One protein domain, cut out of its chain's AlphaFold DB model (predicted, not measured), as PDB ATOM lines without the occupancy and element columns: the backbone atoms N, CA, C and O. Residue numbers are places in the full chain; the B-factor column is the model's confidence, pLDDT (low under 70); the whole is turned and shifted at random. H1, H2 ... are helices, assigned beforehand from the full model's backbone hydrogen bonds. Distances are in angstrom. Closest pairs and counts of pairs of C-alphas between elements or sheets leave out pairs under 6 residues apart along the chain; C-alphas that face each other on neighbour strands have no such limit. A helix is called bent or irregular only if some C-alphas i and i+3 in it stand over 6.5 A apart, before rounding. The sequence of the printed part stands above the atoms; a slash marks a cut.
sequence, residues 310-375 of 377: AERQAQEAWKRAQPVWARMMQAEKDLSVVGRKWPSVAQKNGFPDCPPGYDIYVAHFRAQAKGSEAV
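AT A GLANCE: This is residues 310 to 375 of the 377 residues of an uncharacterized protein of Acetobacter tropicalis (UniProt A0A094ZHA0). Bent helix H1 runs along a rod. H2 folds back on its second arm and H3 packs on its first. The 66 printed residues, all helix in class, are only just compact, close to loose: radius of gyration of the C-alphas 12.6 A, spans 41, 19 and 18 A.

HOW THE PARTS SIT: H1, residues 310 to 332, by hydrogen bonds one helix, is bent into H1a, to 320, and H1b, from 323, C-alphas 6.5 A apart. H2, residues 335 to 349, touches H1b in a helical hairpin, closest at C-alphas 328 and 338, 6.4 A. H3, residues 358 to 373, touches H1a at a steep tilt, 45 degrees, closest at C-alphas 314 and 362, 5.1 A. Irregular H2, C-alphas 340 and 343 7.1 A apart, has 8 of 11 O i to N i+4 pairs within hydrogen-bond range; H1a, H1b and H3 have every one.

IN THESE COORDINATES: H1a begins at C-alpha 310 (-24.060, 49.035, -56.177); H3, 23.0 A long, ends at C-alpha 373 (-28.232, 60.774, -59.389).

THE WHOLE: Residues 370 to 375 stand free with pLDDT under 70.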
ATOM      1  N   ALA A 310     -23.852  48.882 -57.622       70.12
ATOM      2  CA  ALA A 310     -24.060  49.035 -56.177       70.12
ATOM      3  C   ALA A 310     -24.034  47.695 -55.410       70.12
ATOM      4  O   ALA A 310     -23.581  47.646 -54.266       70.12
ATOM      5  N   GLU A 311     -24.485  46.595 -56.027       76.94
ATOM      6  CA  GLU A 311     -24.403  45.255 -55.423       76.94
ATOM      7  C   GLU A 311     -22.973  44.708 -55.434       76.94
ATOM      8  O   GLU A 311     -22.553  44.094 -54.451       76.94
ATOM      9  N   ARG A 312     -22.195  44.978 -56.492       78.38
ATOM     10  CA  ARG A 312     -20.773  44.615 -56.558       78.38
ATOM     11  C   ARG A 312     -19.969  45.331 -55.472       78.38
ATOM     12  O   ARG A 312     -19.275  44.673 -54.698       78.38
ATOM     13  N   GLN A 313     -20.136  46.649 -55.351       80.25
ATOM     14  CA  GLN A 313     -19.479  47.455 -54.314       80.25
ATOM     15  C   GLN A 313     -19.882  47.009 -52.901       80.25
ATOM     16  O   GLN A 313     -19.015  46.808 -52.048       80.25
ATOM     17  N   ALA A 314     -21.174  46.748 -52.667       83.00
ATOM     18  CA  ALA A 314     -21.651  46.200 -51.400       83.00
ATOM     19  C   ALA A 314     -21.038  44.827 -51.081       83.00
ATOM     20  O   ALA A 314     -20.613  44.600 -49.948       83.00
ATOM     21  N   GLN A 315     -20.947  43.922 -52.063       83.44
ATOM     22  CA  GLN A 315     -20.372  42.592 -51.867       83.44
ATOM     23  C   GLN A 315     -18.863  42.647 -51.580       83.44
ATOM     24  O   GLN A 315     -18.383  41.914 -50.713       83.44
ATOM     25  N   GLU A 316     -18.111  43.510 -52.266       83.69
ATOM     26  CA  GLU A 316     -16.681  43.705 -52.008       83.69
ATOM     27  C   GLU A 316     -16.417  44.326 -50.634       83.69
ATOM     28  O   GLU A 316     -15.604  43.799 -49.869       83.69
ATOM     29  N   ALA A 317     -17.133  45.399 -50.286       84.69
ATOM     30  CA  ALA A 317     -17.024  46.039 -48.978       84.69
ATOM     31  C   ALA A 317     -17.399  45.067 -47.848       84.69
ATOM     32  O   ALA A 317     -16.684  44.971 -46.853       84.69
ATOM     33  N   TRP A 318     -18.465  44.280 -48.021       86.94
ATOM     34  CA  TRP A 318     -18.906  43.286 -47.040       86.94
ATOM     35  C   TRP A 318     -17.879  42.164 -46.836       86.94
ATOM     36  O   TRP A 318     -17.524  41.859 -45.695       86.94
ATOM     37  N   LYS A 319     -17.323  41.604 -47.924       86.69
ATOM     38  CA  LYS A 319     -16.247  40.593 -47.863       86.69
ATOM     39  C   LYS A 319     -15.006  41.104 -47.119       86.69
ATOM     40  O   LYS A 319     -14.357  40.327 -46.424       86.69
ATOM     41  N   ARG A 320     -14.678  42.398 -47.234       85.75
ATOM     42  CA  ARG A 320     -13.559  43.034 -46.508       85.75
ATOM     43  C   ARG A 320     -13.907  43.367 -45.049       85.75
ATOM     44  O   ARG A 320     -13.048  43.226 -44.182       85.75
ATOM     45  N   ALA A 321     -15.153  43.744 -44.760       86.94
ATOM     46  CA  ALA A 321     -15.619  44.080 -43.413       86.94
ATOM     47  C   ALA A 321     -15.779  42.853 -42.495       86.94
ATOM     48  O   ALA A 321     -15.450  42.929 -41.309       86.94
ATOM     49  N   GLN A 322     -16.227  41.707 -43.029       87.06
ATOM     50  CA  GLN A 322     -16.423  40.465 -42.266       87.06
ATOM     51  C   GLN A 322     -15.226  40.039 -41.387       87.06
ATOM     52  O   GLN A 322     -15.432  39.849 -40.185       87.06
ATOM     53  N   PRO A 323     -13.985  39.889 -41.901       87.56
ATOM     54  CA  PRO A 323     -12.852  39.467 -41.075       87.56
ATOM     55  C   PRO A 323     -12.461  40.503 -40.010       87.56
ATOM     56  O   PRO A 323     -11.964  40.124 -38.950       87.56
ATOM     57  N   VAL A 324     -12.701  41.797 -40.252       87.88
ATOM     58  CA  VAL A 324     -12.435  42.863 -39.271       87.88
ATOM     59  C   VAL A 324     -13.454  42.801 -38.131       87.88
ATOM     60  O   VAL A 324     -13.065  42.780 -36.963       87.88
ATOM     61  N   TRP A 325     -14.743  42.662 -38.454       85.75
ATOM     62  CA  TRP A 325     -15.802  42.468 -37.460       85.75
ATOM     63  C   TRP A 325     -15.609  41.181 -36.652       85.75
ATOM     64  O   TRP A 325     -15.712  41.204 -35.428       85.75
ATOM     65  N   ALA A 326     -15.262  40.068 -37.305       87.00
ATOM     66  CA  ALA A 326     -14.993  38.799 -36.629       87.00
ATOM     67  C   ALA A 326     -13.845  38.915 -35.607       87.00
ATOM     68  O   ALA A 326     -13.958  38.392 -34.500       87.00
ATOM     69  N   ARG A 327     -12.778  39.660 -35.932       88.44
ATOM     70  CA  ARG A 327     -11.677  39.949 -34.995       88.44
ATOM     71  C   ARG A 327     -12.126  40.813 -33.813       88.44
ATOM     72  O   ARG A 327     -11.775  40.495 -32.682       88.44
ATOM     73  N   MET A 328     -12.932  41.855 -34.043       85.56
ATOM     74  CA  MET A 328     -13.498  42.668 -32.952       85.56
ATOM     75  C   MET A 328     -14.401  41.839 -32.031       85.56
ATOM     76  O   MET A 328     -14.273  41.917 -30.811       85.56
ATOM     77  N   MET A 329     -15.255  40.991 -32.607       86.88
ATOM     78  CA  MET A 329     -16.115  40.061 -31.870       86.88
ATOM     79  C   MET A 329     -15.323  39.064 -31.017       86.88
ATOM     80  O   MET A 329     -15.715  38.785 -29.887       86.88
ATOM     81  N   GLN A 330     -14.202  38.546 -31.523       86.94
ATOM     82  CA  GLN A 330     -13.326  37.644 -30.766       86.94
ATOM     83  C   GLN A 330     -12.578  38.350 -29.624       86.94
ATOM     84  O   GLN A 330     -12.372  37.739 -28.573       86.94
ATOM     85  N   ALA A 331     -12.185  39.614 -29.819       86.31
ATOM     86  CA  ALA A 331     -11.437  40.397 -28.836       86.31
ATOM     87  C   ALA A 331     -12.317  40.921 -27.688       86.31
ATOM     88  O   ALA A 331     -11.970  40.751 -26.524       86.31
ATOM     89  N   GLU A 332     -13.456  41.539 -28.010       87.00
ATOM     90  CA  GLU A 332     -14.319  42.224 -27.034       87.00
ATOM     91  C   GLU A 332     -15.375  41.291 -26.418       87.00
ATOM     92  O   GLU A 332     -15.812  41.515 -25.295       87.00
ATOM     93  N   LYS A 333     -15.808  40.256 -27.156       80.94
ATOM     94  CA  LYS A 333     -16.850  39.270 -26.785       80.94
ATOM     95  C   LYS A 333     -18.241  39.829 -26.418       80.94
ATOM     96  O   LYS A 333     -19.146  39.037 -26.173       80.94
ATOM     97  N   ASP A 334     -18.449  41.146 -26.469       86.12
ATOM     98  CA  ASP A 334     -19.744  41.821 -26.291       86.12
ATOM     99  C   ASP A 334     -20.165  42.575 -27.568       86.12
ATOM    100  O   ASP A 334     -19.510  43.526 -28.005       86.12
ATOM    101  N   LEU A 335     -21.310  42.176 -28.133       82.44
ATOM    102  CA  LEU A 335     -21.951  42.810 -29.294       82.44
ATOM    103  C   LEU A 335     -22.221  44.308 -29.085       82.44
ATOM    104  O   LEU A 335     -22.130  45.087 -30.032       82.44
ATOM    105  N   SER A 336     -22.536  44.723 -27.857       84.88
ATOM    106  CA  SER A 336     -22.881  46.103 -27.505       84.88
ATOM    107  C   SER A 336     -21.662  47.020 -27.585       84.88
ATOM    108  O   SER A 336     -21.742  48.143 -28.089       84.88
ATOM    109  N   VAL A 337     -20.510  46.531 -27.116       84.38
ATOM    110  CA  VAL A 337     -19.232  47.250 -27.171       84.38
ATOM    111  C   VAL A 337     -18.686  47.270 -28.598       84.38
ATOM    112  O   VAL A 337     -18.253  48.326 -29.061       84.38
ATOM    113  N   VAL A 338     -18.780  46.152 -29.330       84.00
ATOM    114  CA  VAL A 338     -18.412  46.095 -30.757       84.00
ATOM    115  C   VAL A 338     -19.272  47.055 -31.579       84.00
ATOM    116  O   VAL A 338     -18.718  47.845 -32.337       84.00
ATOM    117  N   GLY A 339     -20.591  47.083 -31.368       84.00
ATOM    118  CA  GLY A 339     -21.504  48.006 -32.051       84.00
ATOM    119  C   GLY A 339     -21.181  49.485 -31.806       84.00
ATOM    120  O   GLY A 339     -21.231  50.278 -32.741       84.00
ATOM    121  N   ARG A 340     -20.774  49.861 -30.583       85.81
ATOM    122  CA  ARG A 340     -20.322  51.232 -30.266       85.81
ATOM    123  C   ARG A 340     -18.968  51.581 -30.890       85.81
ATOM    124  O   ARG A 340     -18.770  52.718 -31.302       85.81
ATOM    125  N   LYS A 341     -18.033  50.627 -30.942       86.56
ATOM    126  CA  LYS A 341     -16.688  50.822 -31.516       86.56
ATOM    127  C   LYS A 341     -16.678  50.745 -33.049       86.56
ATOM    128  O   LYS A 341     -15.740  51.251 -33.664       86.56
ATOM    129  N   TRP A 342     -17.683  50.116 -33.660       86.25
ATOM    130  CA  TRP A 342     -17.683  49.804 -35.087       86.25
ATOM    131  C   TRP A 342     -17.590  51.019 -36.013       86.25
ATOM    132  O   TRP A 342     -16.705  50.968 -36.858       86.25
ATOM    133  N   PRO A 343     -18.371  52.112 -35.872       86.75
ATOM    134  CA  PRO A 343     -18.280  53.249 -36.797       86.75
ATOM    135  C   PRO A 343     -16.852  53.808 -36.902       86.75
ATOM    136  O   PRO A 343     -16.299  53.955 -37.987       86.75
ATOM    137  N   SER A 344     -16.162  53.976 -35.767       86.94
ATOM    138  CA  SER A 344     -14.766  54.437 -35.744       86.94
ATOM    139  C   SER A 344     -13.760  53.448 -36.351       86.94
ATOM    140  O   SER A 344     -12.641  53.846 -36.681       86.94
ATOM    141  N   VAL A 345     -14.104  52.163 -36.471       85.94
ATOM    142  CA  VAL A 345     -13.286  51.144 -37.152       85.94
ATOM    143  C   VAL A 345     -13.664  51.037 -38.630       85.94
ATOM    144  O   VAL A 345     -12.769  50.912 -39.464       85.94
ATOM    145  N   ALA A 346     -14.948  51.143 -38.967       85.88
ATOM    146  CA  ALA A 346     -15.461  51.170 -40.328       85.88
ATOM    147  C   ALA A 346     -14.857  52.345 -41.107       85.88
ATOM    148  O   ALA A 346     -14.154  52.119 -42.093       85.88
ATOM    149  N   GLN A 347     -14.973  53.565 -40.574       85.19
ATOM    150  CA  GLN A 347     -14.384  54.776 -41.145       85.19
ATOM    151  C   GLN A 347     -12.866  54.646 -41.380       85.19
ATOM    152  O   GLN A 347     -12.367  55.024 -42.439       85.19
ATOM    153  N   LYS A 348     -12.119  54.043 -40.440       85.44
ATOM    154  CA  LYS A 348     -10.663  53.806 -40.575       85.44
ATOM    155  C   LYS A 348     -10.286  52.800 -41.666       85.44
ATOM    156  O   LYS A 348      -9.159  52.844 -42.146       85.44
ATOM    157  N   ASN A 349     -11.187  51.887 -42.023       82.25
ATOM    158  CA  ASN A 349     -10.960  50.857 -43.041       82.25
ATOM    159  C   ASN A 349     -11.703  51.146 -44.362       82.25
ATOM    160  O   ASN A 349     -11.667  50.320 -45.273       82.25
ATOM    161  N   GLY A 350     -12.367  52.303 -44.485       79.69
ATOM    162  CA  GLY A 350     -13.147  52.670 -45.670       79.69
ATOM    163  C   GLY A 350     -14.438  51.863 -45.845       79.69
ATOM    164  O   GLY A 350     -14.872  51.637 -46.974       79.69
ATOM    165  N   PHE A 351     -15.039  51.392 -44.750       85.81
ATOM    166  CA  PHE A 351     -16.318  50.679 -44.761       85.81
ATOM    167  C   PHE A 351     -17.483  51.596 -44.351       85.81
ATOM    168  O   PHE A 351     -17.264  52.550 -43.606       85.81
ATOM    169  N   PRO A 352     -18.726  51.285 -44.765       84.25
ATOM    170  CA  PRO A 352     -19.928  51.907 -44.214       84.25
ATOM    171  C   PRO A 352     -20.010  51.795 -42.684       84.25
ATOM    172  O   PRO A 352     -19.822  50.708 -42.130       84.25
ATOM    173  N   ASP A 353     -20.398  52.888 -42.020       82.19
ATOM    174  CA  ASP A 353     -20.535  52.990 -40.552       82.19
ATOM    175  C   ASP A 353     -21.659  52.112 -39.957       82.19
ATOM    176  O   ASP A 353     -21.842  52.034 -38.740       82.19
ATOM    177  N   CYS A 354     -22.421  51.423 -40.805       81.69
ATOM    178  CA  CYS A 354     -23.458  50.480 -40.411       81.69
ATOM    179  C   CYS A 354     -22.892  49.071 -40.118       81.69
ATOM    180  O   CYS A 354     -21.848  48.699 -40.666       81.69
ATOM    181  N   PRO A 355     -23.580  48.234 -39.316       79.69
ATOM    182  CA  PRO A 355     -23.155  46.855 -39.064       79.69
ATOM    183  C   PRO A 355     -22.976  46.040 -40.364       79.69
ATOM    184  O   PRO A 355     -23.726  46.255 -41.320       79.69
ATOM    185  N   PRO A 356     -22.038  45.073 -40.419       76.12
ATOM    186  CA  PRO A 356     -21.677  44.321 -41.628       76.12
ATOM    187  C   PRO A 356     -22.668  43.192 -41.971       76.12
ATOM    188  O   PRO A 356     -22.292  42.045 -42.230       76.12
ATOM    189  N   GLY A 357     -23.958  43.524 -42.003       82.88
ATOM    190  CA  GLY A 357     -24.978  42.723 -42.669       82.88
ATOM    191  C   GLY A 357     -24.963  43.004 -44.172       82.88
ATOM    192  O   GLY A 357     -24.936  44.166 -44.576       82.88
ATOM    193  N   TYR A 358     -25.011  41.955 -44.997       77.31
ATOM    194  CA  TYR A 358     -25.002  42.087 -46.460       77.31
ATOM    195  C   TYR A 358     -26.130  43.007 -46.957       77.31
ATOM    196  O   TYR A 358     -25.870  43.975 -47.666       77.31
ATOM    197  N   ASP A 359     -27.358  42.783 -46.481       80.25
ATOM    198  CA  ASP A 359     -28.533  43.590 -46.839       80.25
ATOM    199  C   ASP A 359     -28.393  45.068 -46.442       80.25
ATOM    200  O   ASP A 359     -28.894  45.953 -47.137       80.25
ATOM    201  N   ILE A 360     -27.685  45.345 -45.342       83.31
ATOM    202  CA  ILE A 360     -27.449  46.699 -44.824       83.31
ATOM    203  C   ILE A 360     -26.429  47.424 -45.714       83.31
ATOM    204  O   ILE A 360     -26.635  48.580 -46.076       83.31
ATOM    205  N   TYR A 361     -25.370  46.727 -46.135       82.62
ATOM    206  CA  TYR A 361     -24.376  47.262 -47.071       82.62
ATOM    207  C   TYR A 361     -25.010  47.515 -48.444       82.62
ATOM    208  O   TYR A 361     -24.840  48.590 -49.013       82.62
ATOM    209  N   VAL A 362     -25.820  46.575 -48.941       82.12
ATOM    210  CA  VAL A 362     -26.596  46.745 -50.179       82.12
ATOM    211  C   VAL A 362     -27.541  47.950 -50.077       82.12
ATOM    212  O   VAL A 362     -27.625  48.735 -51.019       82.12
ATOM    213  N   ALA A 363     -28.215  48.158 -48.941       82.50
ATOM    214  CA  ALA A 363     -29.044  49.345 -48.721       82.50
ATOM    215  C   ALA A 363     -28.224  50.651 -48.714       82.50
ATOM    216  O   ALA A 363     -28.638  51.624 -49.342       82.50
ATOM    217  N   HIS A 364     -27.053  50.664 -48.071       83.44
ATOM    218  CA  HIS A 364     -26.161  51.825 -48.004       83.44
ATOM    219  C   HIS A 364     -25.644  52.253 -49.388       83.44
ATOM    220  O   HIS A 364     -25.809  53.409 -49.778       83.44
ATOM    221  N   PHE A 365     -25.083  51.327 -50.176       82.12
ATOM    222  CA  PHE A 365     -24.586  51.647 -51.522       82.12
ATOM    223  C   PHE A 365     -25.721  52.005 -52.498       82.12
ATOM    224  O   PHE A 365     -25.552  52.892 -53.332       82.12
ATOM    225  N   ARG A 366     -26.918  51.413 -52.355       79.88
ATOM    226  CA  ARG A 366     -28.112  51.843 -53.109       79.88
ATOM    227  C   ARG A 366     -28.591  53.248 -52.720       79.88
ATOM    228  O   ARG A 366     -29.095  53.963 -53.583       79.88
ATOM    229  N   ALA A 367     -28.452  53.651 -51.455       80.06
ATOM    230  CA  ALA A 367     -28.770  55.009 -51.015       80.06
ATOM    231  C   ALA A 367     -27.759  56.032 -51.561       80.06
ATOM    232  O   ALA A 367     -28.172  57.080 -52.051       80.06
ATOM    233  N   GLN A 368     -26.460  55.700 -51.562       77.69
ATOM    234  CA  GLN A 368     -25.431  56.536 -52.191       77.69
ATOM    235  C   GLN A 368     -25.657  56.700 -53.699       77.69
ATOM    236  O   GLN A 368     -25.659  57.831 -54.172       77.69
ATOM    237  N   ALA A 369     -25.935  55.613 -54.432       71.62
ATOM    238  CA  ALA A 369     -26.194  55.667 -55.875       71.62
ATOM    239  C   ALA A 369     -27.368  56.605 -56.233       71.62
ATOM    240  O   ALA A 369     -27.233  57.475 -57.094       71.62
ATOM    241  N   LYS A 370     -28.486  56.503 -55.500       67.94
ATOM    242  CA  LYS A 370     -29.639  57.411 -55.655       67.94
ATOM    243  C   LYS A 370     -29.326  58.855 -55.253       67.94
ATOM    244  O   LYS A 370     -29.860  59.785 -55.847       67.94
ATOM    245  N   GLY A 371     -28.469  59.048 -54.250       59.75
ATOM    246  CA  GLY A 371     -27.986  60.368 -53.847       59.75
ATOM    247  C   GLY A 371     -27.129  61.036 -54.924       59.75
ATOM    248  O   GLY A 371     -27.292  62.227 -55.167       59.75
ATOM    249  N   SER A 372     -26.265  60.281 -55.610       56.88
ATOM    250  CA  SER A 372     -25.448  60.807 -56.712       56.88
ATOM    251  C   SER A 372     -26.261  61.166 -57.960       56.88
ATOM    252  O   SER A 372     -25.946  62.163 -58.603       56.88
ATOM    253  N   GLU A 373     -27.328  60.424 -58.278       52.06
ATOM    254  CA  GLU A 373     -28.232  60.774 -59.389       52.06
ATOM    255  C   GLU A 373     -28.976  62.098 -59.133       52.06
ATOM    256  O   GLU A 373     -29.193  62.867 -60.063       52.06
ATOM    257  N   ALA A 374     -29.303  62.410 -57.873       48.28
ATOM    258  CA  ALA A 374     -30.013  63.634 -57.486       48.28
ATOM    259  C   ALA A 374     -29.130  64.900 -57.385       48.28
ATOM    260  O   ALA A 374     -29.653  65.974 -57.101       48.28
ATOM    261  N   VAL A 375     -27.809  64.782 -57.575       48.19
ATOM    262  CA  VAL A 375     -26.852  65.915 -57.587       48.19
ATOM    263  C   VAL A 375     -26.250  66.137 -58.986       48.19
ATOM    264  O   VAL A 375     -25.552  67.121 -59.218       48.19
TER     265      VAL A 375